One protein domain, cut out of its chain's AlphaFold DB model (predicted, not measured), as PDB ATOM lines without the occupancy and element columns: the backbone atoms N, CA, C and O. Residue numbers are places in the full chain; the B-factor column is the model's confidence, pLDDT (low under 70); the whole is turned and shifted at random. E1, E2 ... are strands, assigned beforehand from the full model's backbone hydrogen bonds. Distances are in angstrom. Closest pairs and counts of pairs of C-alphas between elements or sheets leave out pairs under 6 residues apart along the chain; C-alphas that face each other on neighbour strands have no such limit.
ATOM      1  N   PRO A 241      19.172 -23.258 -36.312       94.75
ATOM      2  CA  PRO A 241      18.203 -22.209 -36.038       94.75
ATOM      3  C   PRO A 241      17.982 -22.039 -34.532       94.75
ATOM      4  O   PRO A 241      18.082 -22.993 -33.764       94.75
ATOM      5  N   LEU A 242      17.645 -20.821 -34.120       96.38
ATOM      6  CA  LEU A 242      17.334 -20.509 -32.731       96.38
ATOM      7  C   LEU A 242      15.853 -20.749 -32.467       96.38
ATOM      8  O   LEU A 242      15.008 -20.126 -33.102       96.38
ATOM      9  N   GLN A 243      15.537 -21.631 -31.531       96.12
ATOM     10  CA  GLN A 243      14.174 -21.832 -31.052       96.12
ATOM     11  C   GLN A 243      13.946 -20.925 -29.841       96.12
ATOM     12  O   GLN A 243      14.684 -21.027 -28.859       96.12
ATOM     13  N   LEU A 244      12.960 -20.033 -29.915       95.56
ATOM     14  CA  LEU A 244      12.559 -19.197 -28.783       95.56
ATOM     15  C   LEU A 244      11.664 -20.029 -27.862       95.56
ATOM     16  O   LEU A 244      10.444 -20.042 -28.020       95.56
ATOM     17  N   ARG A 245      12.300 -20.782 -26.962       92.88
ATOM     18  CA  ARG A 245      11.603 -21.654 -26.013       92.88
ATOM     19  C   ARG A 245      10.875 -20.842 -24.957       92.88
ATOM     20  O   ARG A 245      11.406 -19.822 -24.520       92.88
ATOM     21  N   ASP A 246       9.692 -21.307 -24.566       88.94
ATOM     22  CA  ASP A 246       8.850 -20.649 -23.556       88.94
ATOM     23  C   ASP A 246       8.546 -19.173 -23.907       88.94
ATOM     24  O   ASP A 246       8.345 -18.323 -23.039       88.94
ATOM     25  N   PHE A 247       8.542 -18.847 -25.207       93.19
ATOM     26  CA  PHE A 247       8.235 -17.518 -25.727       93.19
ATOM     27  C   PHE A 247       6.869 -17.530 -26.416       93.19
ATOM     28  O   PHE A 247       6.738 -17.872 -27.595       93.19
ATOM     29  N   PHE A 248       5.843 -17.189 -25.639       92.19
ATOM     30  CA  PHE A 248       4.437 -17.304 -26.024       92.19
ATOM     31  C   PHE A 248       4.002 -16.215 -27.012       92.19
ATOM     32  O   PHE A 248       4.677 -15.202 -27.199       92.19
ATOM     33  N   GLY A 249       2.840 -16.397 -27.637       93.06
ATOM     34  CA  GLY A 249       2.322 -15.488 -28.656       93.06
ATOM     35  C   GLY A 249       2.626 -15.954 -30.070       93.06
ATOM     36  O   GLY A 249       3.737 -16.345 -30.417       93.06
ATOM     37  N   SER A 250       1.613 -15.880 -30.928       93.38
ATOM     38  CA  SER A 250       1.718 -16.346 -32.310       93.38
ATOM     39  C   SER A 250       1.191 -15.338 -33.329       93.38
ATOM     40  O   SER A 250       1.495 -15.455 -34.508       93.38
ATOM     41  N   GLU A 251       0.397 -14.347 -32.937       94.06
ATOM     42  CA  GLU A 251      -0.171 -13.353 -33.845       94.06
ATOM     43  C   GLU A 251       0.713 -12.108 -33.920       94.06
ATOM     44  O   GLU A 251       0.803 -11.321 -32.977       94.06
ATOM     45  N   MET A 252       1.376 -11.943 -35.066       94.44
ATOM     46  CA  MET A 252       2.235 -10.795 -35.336       94.44
ATOM     47  C   MET A 252       1.461  -9.484 -35.232       94.44
ATOM     48  O   MET A 252       0.455  -9.306 -35.912       94.44
ATOM     49  N   GLY A 253       1.981  -8.557 -34.433       93.81
ATOM     50  CA  GLY A 253       1.366  -7.253 -34.217       93.81
ATOM     51  C   GLY A 253       0.215  -7.264 -33.215       93.81
ATOM     52  O   GLY A 253      -0.294  -6.203 -32.926       93.81
ATOM     53  N   SER A 254      -0.188  -8.415 -32.666       94.19
ATOM     54  CA  SER A 254      -1.261  -8.513 -31.658       94.19
ATOM     55  C   SER A 254      -0.731  -9.113 -30.356       94.19
ATOM     56  O   SER A 254      -0.764  -8.482 -29.302       94.19
ATOM     57  N   THR A 255      -0.143 -10.308 -30.444       95.56
ATOM     58  CA  THR A 255       0.414 -11.008 -29.279       95.56
ATOM     59  C   THR A 255       1.936 -10.962 -29.245       95.56
ATOM     60  O   THR A 255       2.536 -11.121 -28.191       95.56
ATOM     61  N   VAL A 256       2.581 -10.804 -30.406       97.06
ATOM     62  CA  VAL A 256       4.042 -10.842 -30.538       97.06
ATOM     63  C   VAL A 256       4.534  -9.855 -31.593       97.06
ATOM     64  O   VAL A 256       3.890  -9.652 -32.624       97.06
ATOM     65  N   CYS A 257       5.699  -9.252 -31.374       97.62
ATOM     66  CA  CYS A 257       6.358  -8.416 -32.368       97.62
ATOM     67  C   CYS A 257       7.885  -8.587 -32.359       97.62
ATOM     68  O   CYS A 257       8.500  -8.954 -31.359       97.62
ATOM     69  N   PHE A 258       8.496  -8.338 -33.521       97.94
ATOM     70  CA  PHE A 258       9.932  -8.507 -33.746       97.94
ATOM     71  C   PHE A 258      10.512  -7.290 -34.460       97.94
ATOM     72  O   PHE A 258       9.924  -6.791 -35.432       97.94
ATOM     73  N   THR A 259      11.697  -6.855 -34.039       97.50
ATOM     74  CA  THR A 259      12.437  -5.779 -34.707       97.50
ATOM     75  C   THR A 259      13.950  -5.983 -34.639       97.50
ATOM     76  O   THR A 259      14.456  -6.806 -33.877       97.50
ATOM     77  N   ILE A 260      14.666  -5.233 -35.472       97.06
ATOM     78  CA  ILE A 260      16.117  -5.070 -35.397       97.06
ATOM     79  C   ILE A 260      16.388  -3.608 -35.075       97.06
ATOM     80  O   ILE A 260      15.848  -2.714 -35.730       97.06
ATOM     81  N   TYR A 261      17.227  -3.371 -34.076       96.00
ATOM     82  CA  TYR A 261      17.598  -2.033 -33.644       96.00
ATOM     83  C   TYR A 261      19.044  -2.041 -33.125       96.00
ATOM     84  O   TYR A 261      19.406  -2.877 -32.305       96.00
ATOM     85  N   HIS A 262      19.893  -1.150 -33.654       92.06
ATOM     86  CA  HIS A 262      21.333  -1.063 -33.340       92.06
ATOM     87  C   HIS A 262      22.055  -2.424 -33.239       92.06
ATOM     88  O   HIS A 262      22.596  -2.765 -32.190       92.06
ATOM     89  N   ASP A 263      22.044  -3.208 -34.325       91.88
ATOM     90  CA  ASP A 263      22.681  -4.537 -34.429       91.88
ATOM     91  C   ASP A 263      22.166  -5.607 -33.440       91.88
ATOM     92  O   ASP A 263      22.715  -6.712 -33.367       91.88
ATOM     93  N   ASN A 264      21.095  -5.318 -32.698       96.94
ATOM     94  CA  ASN A 264      20.418  -6.266 -31.824       96.94
ATOM     95  C   ASN A 264      19.063  -6.662 -32.410       96.94
ATOM     96  O   ASN A 264      18.349  -5.857 -33.015       96.94
ATOM     97  N   PHE A 265      18.713  -7.924 -32.215       97.94
ATOM     98  CA  PHE A 265      17.377  -8.437 -32.455       97.94
ATOM     99  C   PHE A 265      16.554  -8.333 -31.177       97.94
ATOM    100  O   PHE A 265      17.050  -8.679 -30.106       97.94
ATOM    101  N   TYR A 266      15.296  -7.927 -31.316       98.25
ATOM    102  CA  TYR A 266      14.334  -7.846 -30.224       98.25
ATOM    103  C   TYR A 266      13.092  -8.657 -30.583       98.25
ATOM    104  O   TYR A 266      12.493  -8.458 -31.644       98.25
ATOM    105  N   ALA A 267      12.696  -9.536 -29.671       98.19
ATOM    106  CA  ALA A 267      11.407 -10.210 -29.655       98.19
ATOM    107  C   ALA A 267      10.627  -9.744 -28.431       98.19
ATOM    108  O   ALA A 267      11.199  -9.690 -27.348       98.19
ATOM    109  N   LEU A 268       9.343  -9.439 -28.595       98.00
ATOM    110  CA  LEU A 268       8.458  -9.001 -27.517       98.00
ATOM    111  C   LEU A 268       7.114  -9.719 -27.610       98.00
ATOM    112  O   LEU A 268       6.560  -9.831 -28.700       98.00
ATOM    113  N   THR A 269       6.582 -10.165 -26.478       96.69
ATOM    114  CA  THR A 269       5.244 -10.745 -26.357       96.69
ATOM    115  C   THR A 269       4.523 -10.193 -25.134       96.69
ATOM    116  O   THR A 269       5.147  -9.837 -24.131       96.69
ATOM    117  N   ASN A 270       3.202 -10.092 -25.224       93.94
ATOM    118  CA  ASN A 270       2.326  -9.698 -24.121       93.94
ATOM    119  C   ASN A 270       1.595 -10.892 -23.479       93.94
ATOM    120  O   ASN A 270       0.723 -10.683 -22.634       93.94
ATOM    121  N   GLN A 271       1.952 -12.124 -23.865       89.81
ATOM    122  CA  GLN A 271       1.405 -13.365 -23.316       89.81
ATOM    123  C   GLN A 271       2.379 -14.027 -22.336       89.81
ATOM    124  O   GLN A 271       3.591 -14.023 -22.551       89.81
ATOM    125  N   THR A 272       1.831 -14.613 -21.273       83.00
ATOM    126  CA  THR A 272       2.567 -15.329 -20.216       83.00
ATOM    127  C   THR A 272       2.525 -16.847 -20.378       83.00
ATOM    128  O   THR A 272       3.409 -17.529 -19.866       83.00
ATOM    129  N   SER A 273       1.520 -17.379 -21.070       80.12
ATOM    130  CA  SER A 273       1.313 -18.815 -21.268       80.12
ATOM    131  C   SER A 273       0.434 -19.082 -22.502       80.12
ATOM    132  O   SER A 273      -0.034 -18.149 -23.162       80.12
ATOM    133  N   PHE A 274       0.226 -20.360 -22.847       71.38
ATOM    134  CA  PHE A 274      -0.702 -20.769 -23.914       71.38
ATOM    135  C   PHE A 274      -2.170 -20.799 -23.465       71.38
ATOM    136  O   PHE A 274      -3.064 -20.746 -24.310       71.38
ATOM    137  N   GLU A 275      -2.421 -20.906 -22.159       64.94
ATOM    138  CA  GLU A 275      -3.756 -21.044 -21.575       64.94
ATOM    139  C   GLU A 275      -4.229 -19.708 -20.996       64.94
ATOM    140  O   GLU A 275      -3.487 -18.999 -20.325       64.94
ATOM    141  N   SER A 276      -5.493 -19.353 -21.221       58.38
ATOM    142  CA  SER A 276      -6.058 -18.064 -20.793       58.38
ATOM    143  C   SER A 276      -6.353 -17.959 -19.284       58.38
ATOM    144  O   SER A 276      -6.945 -16.970 -18.862       58.38
ATOM    145  N   GLU A 277      -5.997 -18.965 -18.475       53.69
ATOM    146  CA  GLU A 277      -6.525 -19.161 -17.111       53.69
ATOM    147  C   GLU A 277      -5.563 -18.783 -15.958       53.69
ATOM    148  O   GLU A 277      -5.901 -19.008 -14.795       53.69
ATOM    149  N   GLU A 278      -4.393 -18.177 -16.210       57.84
ATOM    150  CA  GLU A 278      -3.537 -17.691 -15.106       57.84
ATOM    151  C   GLU A 278      -4.076 -16.350 -14.567       57.84
ATOM    152  O   GLU A 278      -4.102 -15.334 -15.265       57.84
ATOM    153  N   VAL A 279      -4.527 -16.338 -13.305       62.31
ATOM    154  CA  VAL A 279      -4.913 -15.107 -12.593       62.31
ATOM    155  C   VAL A 279      -3.643 -14.363 -12.172       62.31
ATOM    156  O   VAL A 279      -3.205 -14.429 -11.022       62.31
ATOM    157  N   ASP A 280      -3.045 -13.651 -13.122       71.69
ATOM    158  CA  ASP A 280      -1.935 -12.735 -12.874       71.69
ATOM    159  C   ASP A 280      -2.486 -11.356 -12.480       71.69
ATOM    160  O   ASP A 280      -3.179 -10.693 -13.258       71.69
ATOM    161  N   TRP A 281      -2.164 -10.875 -11.271       80.88
ATOM    162  CA  TRP A 281      -2.549  -9.516 -10.865       80.88
ATOM    163  C   TRP A 281      -1.800  -8.474 -11.693       80.88
ATOM    164  O   TRP A 281      -2.357  -7.421 -12.015       80.88
ATOM    165  N   THR A 282      -0.547  -8.762 -12.034       87.00
ATOM    166  CA  THR A 282       0.315  -7.898 -12.833       87.00
ATOM    167  C   THR A 282       0.711  -8.622 -14.106       87.00
ATOM    168  O   THR A 282       1.229  -9.734 -14.069       87.00
ATOM    169  N   SER A 283       0.503  -7.962 -15.241       89.38
ATOM    170  CA  SER A 283       0.955  -8.462 -16.535       89.38
ATOM    171  C   SER A 283       2.269  -7.782 -16.908       89.38
ATOM    172  O   SER A 283       2.467  -6.585 -16.661       89.38
ATOM    173  N   TYR A 284       3.150  -8.556 -17.534       91.75
ATOM    174  CA  TYR A 284       4.450  -8.120 -18.022       91.75
ATOM    175  C   TYR A 284       4.535  -8.313 -19.534       91.75
ATOM    176  O   TYR A 284       3.987  -9.268 -20.087       91.75
ATOM    177  N   TYR A 285       5.285  -7.439 -20.197       95.38
ATOM    178  CA  TYR A 285       5.868  -7.794 -21.477       95.38
ATOM    179  C   TYR A 285       7.017  -8.763 -21.238       95.38
ATOM    180  O   TYR A 285       7.841  -8.532 -20.354       95.38
ATOM    181  N   HIS A 286       7.098  -9.805 -22.051       95.38
ATOM    182  CA  HIS A 286       8.213 -10.741 -22.060       95.38
ATOM    183  C   HIS A 286       9.030 -10.478 -23.311       95.38
ATOM    184  O   HIS A 286       8.474 -10.313 -24.399       95.38
ATOM    185  N   PHE A 287      10.347 -10.417 -23.178       97.00
ATOM    186  CA  PHE A 287      11.213 -10.103 -24.297       97.00
ATOM    187  C   PHE A 287      12.494 -10.922 -24.293       97.00
ATOM    188  O   PHE A 287      12.972 -11.380 -23.257       97.00
ATOM    189  N   ILE A 288      13.053 -11.080 -25.487       97.00
ATOM    190  CA  ILE A 288      14.383 -11.635 -25.721       97.00
ATOM    191  C   ILE A 288      15.146 -10.615 -26.562       97.00
ATOM    192  O   ILE A 288      14.624 -10.112 -27.561       97.00
ATOM    193  N   CYS A 289      16.384 -10.320 -26.169       96.06
ATOM    194  CA  CYS A 289      17.274  -9.425 -26.897       96.06
ATOM    195  C   CYS A 289      18.657 -10.057 -27.041       96.06
ATOM    196  O   CYS A 289      19.240 -10.504 -26.057       96.06
ATOM    197  N   PHE A 290      19.209 -10.057 -28.254       97.00
ATOM    198  CA  PHE A 290      20.570 -10.535 -28.495       97.00
ATOM    199  C   PHE A 290      21.225  -9.852 -29.695       97.00
ATOM    200  O   PHE A 290      20.552  -9.378 -30.614       97.00
ATOM    201  N   ARG A 291      22.561  -9.874 -29.731       96.94
ATOM    202  CA  ARG A 291      23.339  -9.354 -30.860       96.94
ATOM    203  C   ARG A 291      23.216 -10.241 -32.094       96.94
ATOM    204  O   ARG A 291      23.334 -11.466 -32.022       96.94
ATOM    205  N   LEU A 292      23.050  -9.626 -33.259       96.31
ATOM    206  CA  LEU A 292      22.883 -10.343 -34.526       96.31
ATOM    207  C   LEU A 292      24.134 -11.096 -34.987       96.31
ATOM    208  O   LEU A 292      24.012 -12.050 -35.754       96.31
ATOM    209  N   ASP A 293      25.315 -10.688 -34.519       95.62
ATOM    210  CA  ASP A 293      26.601 -11.295 -34.858       95.62
ATOM    211  C   ASP A 293      27.002 -12.466 -33.950       95.62
ATOM    212  O   ASP A 293      27.940 -13.191 -34.283       95.62
ATOM    213  N   ASP A 294      26.282 -12.683 -32.847       96.19
ATOM    214  CA  ASP A 294      26.563 -13.758 -31.903       96.19
ATOM    215  C   ASP A 294      26.074 -15.115 -32.450       96.19
ATOM    216  O   ASP A 294      24.865 -15.303 -32.653       96.19
ATOM    217  N   PRO A 295      26.964 -16.096 -32.691       94.19
ATOM    218  CA  PRO A 295      26.568 -17.421 -33.157       94.19
ATOM    219  C   PRO A 295      25.799 -18.244 -32.112       94.19
ATOM    220  O   PRO A 295      25.060 -19.145 -32.514       94.19
ATOM    221  N   HIS A 296      25.926 -17.950 -30.814       94.69
ATOM    222  CA  HIS A 296      25.301 -18.705 -29.721       94.69
ATOM    223  C   HIS A 296      24.735 -17.757 -28.646       94.69
ATOM    224  O   HIS A 296      25.214 -17.771 -27.511       94.69
ATOM    225  N   PRO A 297      23.732 -16.930 -28.994       95.44
ATOM    226  CA  PRO A 297      23.198 -15.946 -28.067       95.44
ATOM    227  C   PRO A 297      22.480 -16.611 -26.895       95.44
ATOM    228  O   PRO A 297      21.859 -17.666 -27.049       95.44
ATOM    229  N   ASP A 298      22.510 -15.943 -25.744       92.19
ATOM    230  CA  ASP A 298      21.625 -16.271 -24.631       92.19
ATOM    231  C   ASP A 298      20.187 -15.859 -24.986       92.19
ATOM    232  O   ASP A 298      19.931 -14.719 -25.377       92.19
ATOM    233  N   LEU A 299      19.252 -16.804 -24.887       93.75
ATOM    234  CA  LEU A 299      17.836 -16.616 -25.229       93.75
ATOM    235  C   LEU A 299      16.965 -16.467 -23.981       93.75
ATOM    236  O   LEU A 299      15.787 -16.823 -23.987       93.75
ATOM    237  N   LYS A 300      17.551 -15.961 -22.898       91.94
ATOM    238  CA  LYS A 300      16.845 -15.729 -21.647       91.94
ATOM    239  C   LYS A 300      15.702 -14.733 -21.830       91.94
ATOM    240  O   LYS A 300      15.911 -13.601 -22.264       91.94
ATOM    241  N   VAL A 301      14.504 -15.155 -21.430       92.94
ATOM    242  CA  VAL A 301      13.327 -14.289 -21.376       92.94
ATOM    243  C   VAL A 301      13.460 -13.334 -20.190       92.94
ATOM    244  O   VAL A 301      13.606 -13.755 -19.040       92.94
ATOM    245  N   GLN A 302      13.412 -12.044 -20.486       93.75
ATOM    246  CA  GLN A 302      13.373 -10.949 -19.523       93.75
ATOM    247  C   GLN A 302      12.001 -10.285 -19.556       93.75
ATOM    248  O   GLN A 302      11.228 -10.487 -20.495       93.75
ATOM    249  N   VAL A 303      11.681  -9.507 -18.522       93.19
ATOM    250  CA  VAL A 303      10.353  -8.904 -18.376       93.19
ATOM    251  C   VAL A 303      10.397  -7.401 -18.168       93.19
ATOM    252  O   VAL A 303      11.335  -6.869 -17.573       93.19
ATOM    253  N   ILE A 304       9.349  -6.730 -18.640       94.06
ATOM    254  CA  ILE A 304       9.081  -5.309 -18.417       94.06
ATOM    255  C   ILE A 304       7.653  -5.171 -17.894       94.06
ATOM    256  O   ILE A 304       6.734  -5.780 -18.442       94.06
ATOM    257  N   TRP A 305       7.450  -4.377 -16.840       92.44
ATOM    258  CA  TRP A 305       6.111  -4.120 -16.306       92.44
ATOM    259  C   TRP A 305       5.204  -3.523 -17.389       92.44
ATOM    260  O   TRP A 305       5.538  -2.489 -17.975       92.44
ATOM    261  N   ARG A 306       4.059  -4.168 -17.644       92.62
ATOM    262  CA  ARG A 306       3.094  -3.762 -18.677       92.62
ATOM    263  C   ARG A 306       1.887  -3.075 -18.051       92.62
ATOM    264  O   ARG A 306       1.573  -1.932 -18.401       92.62
ATOM    265  N   ARG A 307       1.197  -3.763 -17.137       90.81
ATOM    266  CA  ARG A 307      -0.054  -3.267 -16.548       90.81
ATOM    267  C   ARG A 307      -0.433  -3.948 -15.244       90.81
ATOM    268  O   ARG A 307      -0.013  -5.070 -14.965       90.81
ATOM    269  N   GLN A 308      -1.339  -3.292 -14.522       87.88
ATOM    270  CA  GLN A 308      -2.077  -3.892 -13.417       87.88
ATOM    271  C   GLN A 308      -3.491  -4.301 -13.848       87.88
ATOM    272  O   GLN A 308      -4.147  -3.570 -14.592       87.88
ATOM    273  N   HIS A 309      -3.994  -5.433 -13.345       81.06
ATOM    274  CA  HIS A 309      -5.371  -5.895 -13.593       81.06
ATOM    275  C   HIS A 309      -6.444  -4.882 -13.140       81.06
ATOM    276  O   HIS A 309      -7.508  -4.818 -13.748       81.06
ATOM    277  N   LEU A 310      -6.143  -4.036 -12.139       81.56
ATOM    278  CA  LEU A 310      -7.004  -2.925 -11.699       81.56
ATOM    279  C   LEU A 310      -7.292  -1.898 -12.806       81.56
ATOM    280  O   LEU A 310      -8.266  -1.166 -12.702       81.56
ATOM    281  N   GLU A 311      -6.482  -1.854 -13.871       82.94
ATOM    282  CA  GLU A 311      -6.758  -1.021 -15.055       82.94
ATOM    283  C   GLU A 311      -7.979  -1.529 -15.864       82.94
ATOM    284  O   GLU A 311      -8.422  -0.855 -16.785       82.94
ATOM    285  N   GLY A 312      -8.540  -2.695 -15.514       85.56
ATOM    286  CA  GLY A 312      -9.792  -3.225 -16.062       85.56
ATOM    287  C   GLY A 312      -9.614  -4.371 -17.070       85.56
ATOM    288  O   GLY A 312      -8.515  -4.624 -17.561       85.56
ATOM    289  N   PRO A 313     -10.664  -5.138 -17.396       88.06
ATOM    290  CA  PRO A 313     -10.578  -6.175 -18.428       88.06
ATOM    291  C   PRO A 313     -10.185  -5.600 -19.801       88.06
ATOM    292  O   PRO A 313     -10.528  -4.458 -20.107       88.06
ATOM    293  N   ILE A 314      -9.498  -6.393 -20.634       89.44
ATOM    294  CA  ILE A 314      -9.120  -6.023 -22.013       89.44
ATOM    295  C   ILE A 314     -10.003  -6.767 -23.015       89.44
ATOM    296  O   ILE A 314     -10.324  -7.939 -22.839       89.44
ATOM    297  N   ASN A 315     -10.366  -6.085 -24.099       90.56
ATOM    298  CA  ASN A 315     -10.878  -6.715 -25.306       90.56
ATOM    299  C   ASN A 315      -9.726  -7.023 -26.271       90.56
ATOM    300  O   ASN A 315      -9.295  -6.144 -27.022       90.56
ATOM    301  N   ASP A 316      -9.284  -8.281 -26.295       88.75
ATOM    302  CA  ASP A 316      -8.112  -8.700 -27.074       88.75
ATOM    303  C   ASP A 316      -8.266  -8.523 -28.592       88.75
ATOM    304  O   ASP A 316      -7.276  -8.426 -29.310       88.75
ATOM    305  N   SER A 317      -9.495  -8.390 -29.110       90.19
ATOM    306  CA  SER A 317      -9.720  -8.153 -30.549       90.19
ATOM    307  C   SER A 317      -9.203  -6.795 -31.054       90.19
ATOM    308  O   SER A 317      -9.102  -6.581 -32.269       90.19
ATOM    309  N   TRP A 318      -8.894  -5.883 -30.128       93.12
ATOM    310  CA  TRP A 318      -8.340  -4.550 -30.374       93.12
ATOM    311  C   TRP A 318      -6.882  -4.403 -29.935       93.12
ATOM    312  O   TRP A 318      -6.345  -3.299 -30.025       93.12
ATOM    313  N   THR A 319      -6.268  -5.477 -29.439       94.25
ATOM    314  CA  THR A 319      -4.865  -5.452 -29.040       94.25
ATOM    315  C   THR A 319      -3.984  -5.315 -30.277       94.25
ATOM    316  O   THR A 319      -4.125  -6.054 -31.252       94.25
ATOM    317  N   ASP A 320      -3.074  -4.352 -30.219       96.00
ATOM    318  CA  ASP A 320      -2.037  -4.108 -31.219       96.00
ATOM    319  C   ASP A 320      -0.741  -3.839 -30.463       96.00
ATOM    320  O   ASP A 320      -0.756  -3.081 -29.501       96.00
ATOM    321  N   ILE A 321       0.364  -4.470 -30.844       97.25
ATOM    322  CA  ILE A 321       1.665  -4.311 -30.197       97.25
ATOM    323  C   ILE A 321       2.772  -4.226 -31.239       97.25
ATOM    324  O   ILE A 321       2.889  -5.047 -32.151       97.25
ATOM    325  N   GLY A 322       3.654  -3.250 -31.079       97.25
ATOM    326  CA  GLY A 322       4.736  -3.022 -32.019       97.25
ATOM    327  C   GLY A 322       5.874  -2.210 -31.435       97.25
ATOM    328  O   GLY A 322       5.832  -1.738 -30.300       97.25
ATOM    329  N   PHE A 323       6.903  -2.046 -32.260       97.62
ATOM    330  CA  PHE A 323       8.028  -1.174 -31.967       97.62
ATOM    331  C   PHE A 323       7.957   0.090 -32.817       97.62
ATOM    332  O   PHE A 323       7.673   0.019 -34.014       97.62
ATOM    333  N   GLN A 324       8.269   1.232 -32.213       96.88
ATOM    334  CA  GLN A 324       8.443   2.508 -32.907       96.88
ATOM    335  C   GLN A 324       9.740   3.184 -32.467       96.88
ATOM    336  O   GLN A 324      10.342   2.808 -31.463       96.88
ATOM    337  N   LEU A 325      10.178   4.175 -33.238       95.75
ATOM    338  CA  LEU A 325      11.336   4.998 -32.913       95.75
ATOM    339  C   LEU A 325      10.857   6.375 -32.457       95.75
ATOM    340  O   LEU A 325      10.075   7.015 -33.165       95.75
ATOM    341  N   ASP A 326      11.356   6.861 -31.325       95.56
ATOM    342  CA  ASP A 326      11.199   8.270 -30.973       95.56
ATOM    343  C   ASP A 326      12.063   9.124 -31.913       95.56
ATOM    344  O   ASP A 326      13.292   9.035 -31.913       95.56
ATOM    345  N   HIS A 327      11.444   9.983 -32.721       93.19
ATOM    346  CA  HIS A 327      12.165  10.857 -33.646       93.19
ATOM    347  C   HIS A 327      13.021  11.906 -32.923       93.19
ATOM    348  O   HIS A 327      13.983  12.403 -33.519       93.19
ATOM    349  N   ARG A 328      12.695  12.231 -31.664       90.44
ATOM    350  CA  ARG A 328      13.403  13.216 -30.838       90.44
ATOM    351  C   ARG A 328      14.652  12.612 -30.197       90.44
ATOM    352  O   ARG A 328      15.746  13.131 -30.398       90.44
ATOM    353  N   SER A 329      14.499  11.514 -29.457       91.81
ATOM    354  CA  SER A 329      15.594  10.885 -28.695       91.81
ATOM    355  C   SER A 329      16.323   9.768 -29.442       91.81
ATOM    356  O   SER A 329      17.457   9.437 -29.100       91.81
ATOM    357  N   GLY A 330      15.686   9.185 -30.458       93.62
ATOM    358  CA  GLY A 330      16.168   7.992 -31.136       93.62
ATOM    359  C   GLY A 330      15.915   6.719 -30.346       93.62
ATOM    360  O   GLY A 330      16.363   5.675 -30.785       93.62
ATOM    361  N   GLU A 331      15.223   6.769 -29.206       95.00
ATOM    362  CA  GLU A 331      14.975   5.593 -28.378       95.00
ATOM    363  C   GLU A 331      13.976   4.623 -29.032       95.00
ATOM    364  O   GLU A 331      13.021   5.025 -29.704       95.00
ATOM    365  N   LEU A 332      14.199   3.324 -28.815       97.69
ATOM    366  CA  LEU A 332      13.260   2.271 -29.182       97.69
ATOM    367  C   LEU A 332      12.081   2.255 -28.202       97.69
ATOM    368  O   LEU A 332      12.273   2.141 -26.992       97.69
ATOM    369  N   LEU A 333      10.865   2.315 -28.730       98.19
ATOM    370  CA  LEU A 333       9.625   2.353 -27.964       98.19
ATOM    371  C   LEU A 333       8.822   1.072 -28.177       98.19
ATOM    372  O   LEU A 333       8.654   0.638 -29.317       98.19
ATOM    373  N   ILE A 334       8.274   0.520 -27.098       98.38
ATOM    374  CA  ILE A 334       7.162  -0.433 -27.143       98.38
ATOM    375  C   ILE A 334       5.878   0.384 -27.239       98.38
ATOM    376  O   ILE A 334       5.678   1.281 -26.425       98.38
ATOM    377  N   VAL A 335       5.011   0.081 -28.199       98.12
ATOM    378  CA  VAL A 335       3.700   0.721 -28.361       98.12
ATOM    379  C   VAL A 335       2.636  -0.366 -28.348       98.12
ATOM    380  O   VAL A 335       2.716  -1.294 -29.147       98.12
ATOM    381  N   GLU A 336       1.656  -0.248 -27.453       97.69
ATOM    382  CA  GLU A 336       0.549  -1.195 -27.318       97.69
ATOM    383  C   GLU A 336      -0.810  -0.477 -27.291       97.69
ATOM    384  O   GLU A 336      -1.021   0.423 -26.479       97.69
ATOM    385  N   CYS A 337      -1.747  -0.898 -28.141       96.69
ATOM    386  CA  CYS A 337      -3.168  -0.572 -28.045       96.69
ATOM    387  C   CYS A 337      -3.862  -1.544 -27.096       96.69
ATOM    388  O   CYS A 337      -3.717  -2.759 -27.237       96.69
ATOM    389  N   ARG A 338      -4.692  -1.022 -26.197       93.88
ATOM    390  CA  ARG A 338      -5.619  -1.818 -25.389       93.88
ATOM    391  C   ARG A 338      -6.996  -1.182 -25.432       93.88
ATOM    392  O   ARG A 338      -7.110   0.034 -25.297       93.88
ATOM    393  N   LYS A 339      -8.046  -1.990 -25.604       92.88
ATOM    394  CA  LYS A 339      -9.426  -1.551 -25.367       92.88
ATOM    395  C   LYS A 339      -9.881  -2.075 -24.015       92.88
ATOM    396  O   LYS A 339      -9.993  -3.286 -23.852       92.88
ATOM    397  N   GLU A 340     -10.121  -1.177 -23.071       90.81
ATOM    398  CA  GLU A 340     -10.275  -1.508 -21.651       90.81
ATOM    399  C   GLU A 340     -11.622  -1.038 -21.113       90.81
ATOM    400  O   GLU A 340     -12.085   0.046 -21.475       90.81
ATOM    401  N   TRP A 341     -12.245  -1.845 -20.248       88.44
ATOM    402  CA  TRP A 341     -13.419  -1.434 -19.473       88.44
ATOM    403  C   TRP A 341     -12.970  -0.772 -18.176       88.44
ATOM    404  O   TRP A 341     -12.540  -1.449 -17.238       88.44
ATOM    405  N   LEU A 342     -13.065   0.556 -18.142       76.00
ATOM    406  CA  LEU A 342     -12.630   1.361 -17.003       76.00
ATOM    407  C   LEU A 342     -13.469   1.031 -15.766       76.00
ATOM    408  O   LEU A 342     -14.693   0.924 -15.854       76.00
ATOM    409  N   ASP A 343     -12.800   0.854 -14.625       71.75
ATOM    410  CA  ASP A 343     -13.407   0.588 -13.313       71.75
ATOM    411  C   ASP A 343     -14.407  -0.589 -13.292       71.75
ATOM    412  O   ASP A 343     -15.304  -0.650 -12.450       71.75
ATOM    413  N   GLY A 344     -14.289  -1.530 -14.240       66.75
ATOM    414  CA  GLY A 344     -15.241  -2.637 -14.396       66.75
ATOM    415  C   GLY A 344     -16.644  -2.205 -14.846       66.75
ATOM    416  O   GLY A 344     -17.596  -2.977 -14.717       66.75
ATOM    417  N   GLY A 345     -16.790  -0.979 -15.356       75.19
ATOM    418  CA  GLY A 345     -18.035  -0.451 -15.902       75.19
ATOM    419  C   GLY A 345     -18.363  -0.982 -17.302       75.19
ATOM    420  O   GLY A 345     -17.649  -1.792 -17.884       75.19
ATOM    421  N   SER A 346     -19.469  -0.501 -17.880       79.25
ATOM    422  CA  SER A 346     -19.883  -0.870 -19.247       79.25
ATOM    423  C   SER A 346     -19.218  -0.034 -20.344       79.25
ATOM    424  O   SER A 346     -19.289  -0.403 -21.514       79.25
ATOM    425  N   GLN A 347     -18.588   1.090 -19.986       80.25
ATOM    426  CA  GLN A 347     -17.851   1.919 -20.935       80.25
ATOM    427  C   GLN A 347     -16.481   1.303 -21.206       80.25
ATOM    428  O   GLN A 347     -15.744   0.979 -20.277       80.25
ATOM    429  N   SER A 348     -16.144   1.169 -22.486       86.81
ATOM    430  CA  SER A 348     -14.837   0.690 -22.924       86.81
ATOM    431  C   SER A 348     -14.148   1.739 -23.780       86.81
ATOM    432  O   SER A 348     -14.793   2.311 -24.656       86.81
ATOM    433  N   VAL A 349     -12.850   1.940 -23.584       89.81
ATOM    434  CA  VAL A 349     -12.071   2.950 -24.312       89.81
ATOM    435  C   VAL A 349     -10.785   2.348 -24.858       89.81
ATOM    436  O   VAL A 349     -10.191   1.480 -24.217       89.81
ATOM    437  N   ARG A 350     -10.356   2.780 -26.049       92.94
ATOM    438  CA  ARG A 350      -9.022   2.435 -26.552       92.94
ATOM    439  C   ARG A 350      -7.986   3.394 -25.992       92.94
ATOM    440  O   ARG A 350      -8.167   4.607 -26.047       92.94
ATOM    441  N   THR A 351      -6.875   2.845 -25.531       94.88
ATOM    442  CA  THR A 351      -5.721   3.609 -25.073       94.88
ATOM    443  C   THR A 351      -4.458   3.015 -25.678       94.88
ATOM    444  O   THR A 351      -4.227   1.808 -25.590       94.88
ATOM    445  N   TYR A 352      -3.635   3.868 -26.284       97.12
ATOM    446  CA  TYR A 352      -2.269   3.519 -26.646       97.12
ATOM    447  C   TYR A 352      -1.340   3.823 -25.477       97.12
ATOM    448  O   TYR A 352      -1.239   4.960 -25.014       97.12
ATOM    449  N   TYR A 353      -0.637   2.794 -25.031       96.94
ATOM    450  CA  TYR A 353       0.405   2.872 -24.025       96.94
ATOM    451  C   TYR A 353       1.751   2.717 -24.703       96.94
ATOM    452  O   TYR A 353       1.955   1.828 -25.525       96.94
ATOM    453  N   THR A 354       2.679   3.596 -24.363       97.50
ATOM    454  CA  THR A 354       4.039   3.567 -24.884       97.50
ATOM    455  C   THR A 354       5.022   3.391 -23.739       97.50
ATOM    456  O   THR A 354       4.825   3.927 -22.654       97.50
ATOM    457  N   GLN A 355       6.092   2.641 -23.961       96.00
ATOM    458  CA  GLN A 355       7.143   2.465 -22.971       96.00
ATOM    459  C   GLN A 355       8.512   2.554 -23.644       96.00
ATOM    460  O   GLN A 355       8.773   1.802 -24.587       96.00
ATOM    461  N   PRO A 356       9.398   3.453 -23.185       96.06
ATOM    462  CA  PRO A 356      10.757   3.499 -23.696       96.06
ATOM    463  C   PRO A 356      11.526   2.256 -23.249       96.06
ATOM    464  O   PRO A 356      11.629   1.970 -22.056       96.06
ATOM    465  N   PHE A 357      12.024   1.485 -24.214       96.31
ATOM    466  CA  PHE A 357      12.530   0.138 -23.966       96.31
ATOM    467  C   PHE A 357      13.749   0.142 -23.039       96.31
ATOM    468  O   PHE A 357      13.820  -0.679 -22.133       96.31
ATOM    469  N   HIS A 358      14.703   1.055 -23.244       93.19
ATOM    470  CA  HIS A 358      15.978   1.043 -22.515       93.19
ATOM    471  C   HIS A 358      15.874   1.704 -21.139       93.19
ATOM    472  O   HIS A 358      16.642   1.366 -20.242       93.19
ATOM    473  N   ARG A 359      14.928   2.634 -20.962       90.88
ATOM    474  CA  ARG A 359      14.626   3.245 -19.657       90.88
ATOM    475  C   ARG A 359      13.736   2.381 -18.769       90.88
ATOM    476  O   ARG A 359      13.632   2.657 -17.576       90.88
ATOM    477  N   ALA A 360      13.049   1.395 -19.336       91.50
ATOM    478  CA  ALA A 360      12.202   0.507 -18.564       91.50
ATOM    479  C   ALA A 360      13.031  -0.393 -17.636       91.50
ATOM    480  O   ALA A 360      14.156  -0.775 -17.950       91.50
ATOM    481  N   VAL A 361      12.453  -0.762 -16.493       89.69
ATOM    482  CA  VAL A 361      13.087  -1.709 -15.570       89.69
ATOM    483  C   VAL A 361      12.994  -3.110 -16.166       89.69
ATOM    484  O   VAL A 361      11.896  -3.625 -16.377       89.69
ATOM    485  N   HIS A 362      14.150  -3.714 -16.445       92.12
ATOM    486  CA  HIS A 362      14.251  -5.084 -16.948       92.12
ATOM    487  C   HIS A 362      14.438  -6.037 -15.774       92.12
ATOM    488  O   HIS A 362      15.382  -5.899 -14.993       92.12
ATOM    489  N   GLY A 363      13.522  -6.988 -15.635       85.81
ATOM    490  CA  GLY A 363      13.522  -7.965 -14.553       85.81
ATOM    491  C   GLY A 363      13.641  -9.403 -15.041       85.81
ATOM    492  O   GLY A 363      13.526  -9.704 -16.230       85.81
ATOM    493  N   GLU A 364      13.813 -10.304 -14.078       80.38
ATOM    494  CA  GLU A 364      13.649 -11.743 -14.263       80.38
ATOM    495  C   GLU A 364      12.453 -12.216 -13.446       80.38
ATOM    496  O   GLU A 364      12.300 -11.863 -12.275       80.38
ATOM    497  N   LEU A 365      11.618 -13.054 -14.053       66.50
ATOM    498  CA  LEU A 365      10.327 -13.453 -13.497       66.50
ATOM    499  C   LEU A 365      10.431 -14.412 -12.287       66.50
ATOM    500  O   LEU A 365       9.426 -14.768 -11.680       66.50
ATOM    501  N   GLN A 366      11.648 -14.821 -11.905       60.25
ATOM    502  CA  GLN A 366      11.889 -15.756 -10.795       60.25
ATOM    503  C   GLN A 366      11.557 -15.167  -9.408       60.25
ATOM    504  O   GLN A 366      11.418 -15.914  -8.441       60.25
ATOM    505  N   ASN A 367      11.359 -13.851  -9.299       55.16
ATOM    506  CA  ASN A 367      11.026 -13.167  -8.046       55.16
ATOM    507  C   ASN A 367       9.511 -12.882  -7.937       55.16
ATOM    508  O   ASN A 367       9.106 -11.724  -7.978       55.16
ATOM    509  N   GLY A 368       8.662 -13.915  -7.834       53.31
ATOM    510  CA  GLY A 368       7.221 -13.765  -8.126       53.31
ATOM    511  C   GLY A 368       6.176 -14.008  -7.027       53.31
ATOM    512  O   GLY A 368       5.027 -13.631  -7.233       53.31
ATOM    513  N   LEU A 369       6.506 -14.576  -5.858       53.44
ATOM    514  CA  LEU A 369       5.503 -14.923  -4.822       53.44
ATOM    515  C   LEU A 369       5.013 -13.710  -4.009       53.44
ATOM    516  O   LEU A 369       5.074 -13.694  -2.778       53.44
ATOM    517  N   ARG A 370       4.566 -12.650  -4.681       66.69
ATOM    518  CA  ARG A 370       3.905 -11.518  -4.033       66.69
ATOM    519  C   ARG A 370       2.419 -11.584  -4.325       66.69
ATOM    520  O   ARG A 370       1.999 -11.549  -5.479       66.69
ATOM    521  N   HIS A 371       1.635 -11.679  -3.261       72.38
ATOM    522  CA  HIS A 371       0.195 -11.484  -3.301       72.38
ATOM    523  C   HIS A 371      -0.116 -10.006  -3.036       72.38
ATOM    524  O   HIS A 371       0.629  -9.353  -2.295       72.38
ATOM    525  N   PRO A 372      -1.200  -9.464  -3.609       74.81
ATOM    526  CA  PRO A 372      -1.707  -8.159  -3.194       74.81
ATOM    527  C   PRO A 372      -1.936  -8.118  -1.671       74.81
ATOM    528  O   PRO A 372      -2.517  -9.051  -1.104       74.81
ATOM    529  N   PRO A 373      -1.528  -7.042  -0.980       72.62
ATOM    530  CA  PRO A 373      -1.849  -6.887   0.428       72.62
ATOM    531  C   PRO A 373      -3.370  -6.734   0.595       72.62
ATOM    532  O   PRO A 373      -3.974  -5.842   0.004       72.62
ATOM    533  N   SER A 387       0.854 -15.142  -8.187       68.06
ATOM    534  CA  SER A 387       0.054 -13.926  -8.432       68.06
ATOM    535  C   SER A 387       0.853 -12.706  -8.898       68.06
ATOM    536  O   SER A 387       0.243 -11.733  -9.342       68.06
ATOM    537  N   ARG A 388       2.189 -12.729  -8.738       77.19
ATOM    538  CA  ARG A 388       3.154 -11.726  -9.237       77.19
ATOM    539  C   ARG A 388       2.728 -10.278  -9.007       77.19
ATOM    540  O   ARG A 388       2.870  -9.439  -9.883       77.19
ATOM    541  N   TRP A 389       2.186  -9.972  -7.834       82.81
ATOM    542  CA  TRP A 389       1.628  -8.653  -7.584       82.81
ATOM    543  C   TRP A 389       2.709  -7.576  -7.491       82.81
ATOM    544  O   TRP A 389       3.624  -7.642  -6.662       82.81
ATOM    545  N   GLU A 390       2.516  -6.525  -8.280       85.06
ATOM    546  CA  GLU A 390       3.259  -5.276  -8.241       85.06
ATOM    547  C   GLU A 390       2.290  -4.085  -8.295       85.06
ATOM    548  O   GLU A 390       1.258  -4.129  -8.962       85.06
ATOM    549  N   ALA A 391       2.586  -2.996  -7.580       82.62
ATOM    550  CA  ALA A 391       1.731  -1.807  -7.592       82.62
ATOM    551  C   ALA A 391       1.755  -1.096  -8.961       82.62
ATOM    552  O   ALA A 391       2.797  -1.035  -9.614       82.62
ATOM    553  N   SER A 392       0.651  -0.454  -9.356       84.81
ATOM    554  CA  SER A 392       0.561   0.323 -10.606       84.81
ATOM    555  C   SER A 392       1.602   1.439 -10.674       84.81
ATOM    556  O   SER A 392       1.787   2.154  -9.690       84.81
ATOM    557  N   TRP A 393       2.270   1.613 -11.813       84.06
ATOM    558  CA  TRP A 393       3.273   2.664 -12.013       84.06
ATOM    559  C   TRP A 393       2.667   3.925 -12.644       84.06
ATOM    560  O   TRP A 393       1.863   3.799 -13.572       84.06
ATOM    561  N   PRO A 394       3.037   5.137 -12.177       88.25
ATOM    562  CA  PRO A 394       2.663   6.362 -12.868       88.25
ATOM    563  C   PRO A 394       3.298   6.374 -14.262       88.25
ATOM    564  O   PRO A 394       4.435   5.940 -14.451       88.25
ATOM    565  N   ARG A 395       2.551   6.865 -15.251       90.31
ATOM    566  CA  ARG A 395       3.009   7.003 -16.635       90.31
ATOM    567  C   ARG A 395       2.919   8.477 -17.016       90.31
ATOM    568  O   ARG A 395       1.878   9.093 -16.797       90.31
ATOM    569  N   ALA A 396       3.997   9.037 -17.567       92.31
ATOM    570  CA  ALA A 396       3.958  10.408 -18.071       92.31
ATOM    571  C   ALA A 396       2.939  10.515 -19.218       92.31
ATOM    572  O   ALA A 396       2.778   9.573 -19.997       92.31
ATOM    573  N   ASP A 397       2.276  11.666 -19.332       92.69
ATOM    574  CA  ASP A 397       1.153  11.867 -20.259       92.69
ATOM    575  C   ASP A 397       1.546  11.588 -21.722       92.69
ATOM    576  O   ASP A 397       0.800  10.949 -22.461       92.69
ATOM    577  N   ARG A 398       2.785  11.922 -22.118       93.88
ATOM    578  CA  ARG A 398       3.376  11.588 -23.433       93.88
ATOM    579  C   ARG A 398       3.224  10.121 -23.841       93.88
ATOM    580  O   ARG A 398       3.114   9.811 -25.028       93.88
ATOM    581  N   TYR A 399       3.222   9.222 -22.864       96.00
ATOM    582  CA  TYR A 399       3.247   7.779 -23.058       96.00
ATOM    583  C   TYR A 399       1.876   7.108 -22.904       96.00
ATOM    584  O   TYR A 399       1.792   5.885 -23.009       96.00
ATOM    585  N   VAL A 400       0.804   7.870 -22.670       95.38
ATOM    586  CA  VAL A 400      -0.562   7.343 -22.537       95.38
ATOM    587  C   VAL A 400      -1.517   8.205 -23.342       95.38
ATOM    588  O   VAL A 400      -1.754   9.347 -22.971       95.38
ATOM    589  N   HIS A 401      -2.082   7.674 -24.424       95.81
ATOM    590  CA  HIS A 401      -3.046   8.390 -25.259       95.81
ATOM    591  C   HIS A 401      -4.367   7.630 -25.311       95.81
ATOM    592  O   HIS A 401      -4.462   6.576 -25.936       95.81
ATOM    593  N   THR A 402      -5.387   8.180 -24.660       93.56
ATOM    594  CA  THR A 402      -6.746   7.628 -24.628       93.56
ATOM    595  C   THR A 402      -7.605   8.227 -25.742       93.56
ATOM    596  O   THR A 402      -7.554   9.427 -26.000       93.56
ATOM    597  N   GLU A 403      -8.397   7.391 -26.411       90.62
ATOM    598  CA  GLU A 403      -9.226   7.760 -27.563       90.62
ATOM    599  C   GLU A 403     -10.278   8.834 -27.238       90.62
ATOM    600  O   GLU A 403     -10.478   9.761 -28.020       90.62
TER     601      GLU A 403
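Overview. This is residues 241 to 373 and 387 to 403 of the 751 residues of an uncharacterized protein of Capronia epimyces CBS 606.96 (UniProt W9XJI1). Two twisted sheets, E2 E3 E4 E5 and E6 E7 E8 E9, stand face to face as a sandwich, their strands at 21 degrees, with edge strands E2 and E6 side by side. After E8, residues 362 to 363 pair briefly with E5. The printed part has 150 residues, no named helix and nine strands, E1 to E9 in order; both sheets are antiparallel. The class is all strand, with under half of the residues in named elements. The whole is compact, radius of gyration of the C-alphas 15.6 A, spanning 50 by 38 by 27 A.

Arrangement. E1, residues 242 to 244, pairs with no named strand. E2, residues 256 to 261, E3, residues 264 to 269, E4, residues 282 to 291, and E5, residues 302 to 308, form a meander, each strand the antiparallel neighbour of the one before. Within hydrogen-bond range are N 257 and O 268, 2.9 A, N 265 and O 290, 2.8 A, and N 285 and O 304, 2.8 A. E6, residues 320 to 325, E7, residues 332 to 341, and E8, residues 348 to 356, form another meander, with N 322 and O 335 at 2.9 A and N 336 and O 353 at 2.8 A. E9, residues 400 to 402, is antiparallel to E8, with N 352 and O 401 at 2.9 A. The closest C-alphas of E2 and E6, Cys 257 and Gly 322, are 5.6 A apart. E5 and E8 are near each other, with 6 pairs within 10 A.

Along the chain. E1 begins at C-alpha 242 (17.334, -20.509, -32.731). E4 is 29.3 A long, E7 28.6 A and E8 25.8 A. E9 ends at C-alpha 402 (-6.746, 7.628, -24.628).

Size, cuts and confidence. The C-alphas farthest apart, Pro 295 and Ser 346, are 51.2 A apart. Residues 374 to 386 are cut out, leaving 11.5 A between C-alphas 373 and 387. Links E1 to E2, E3 to E4 and E5 to E6 are long. The pLDDT is under 70 at residues 275 to 279, 344, 365 to 370 and 387.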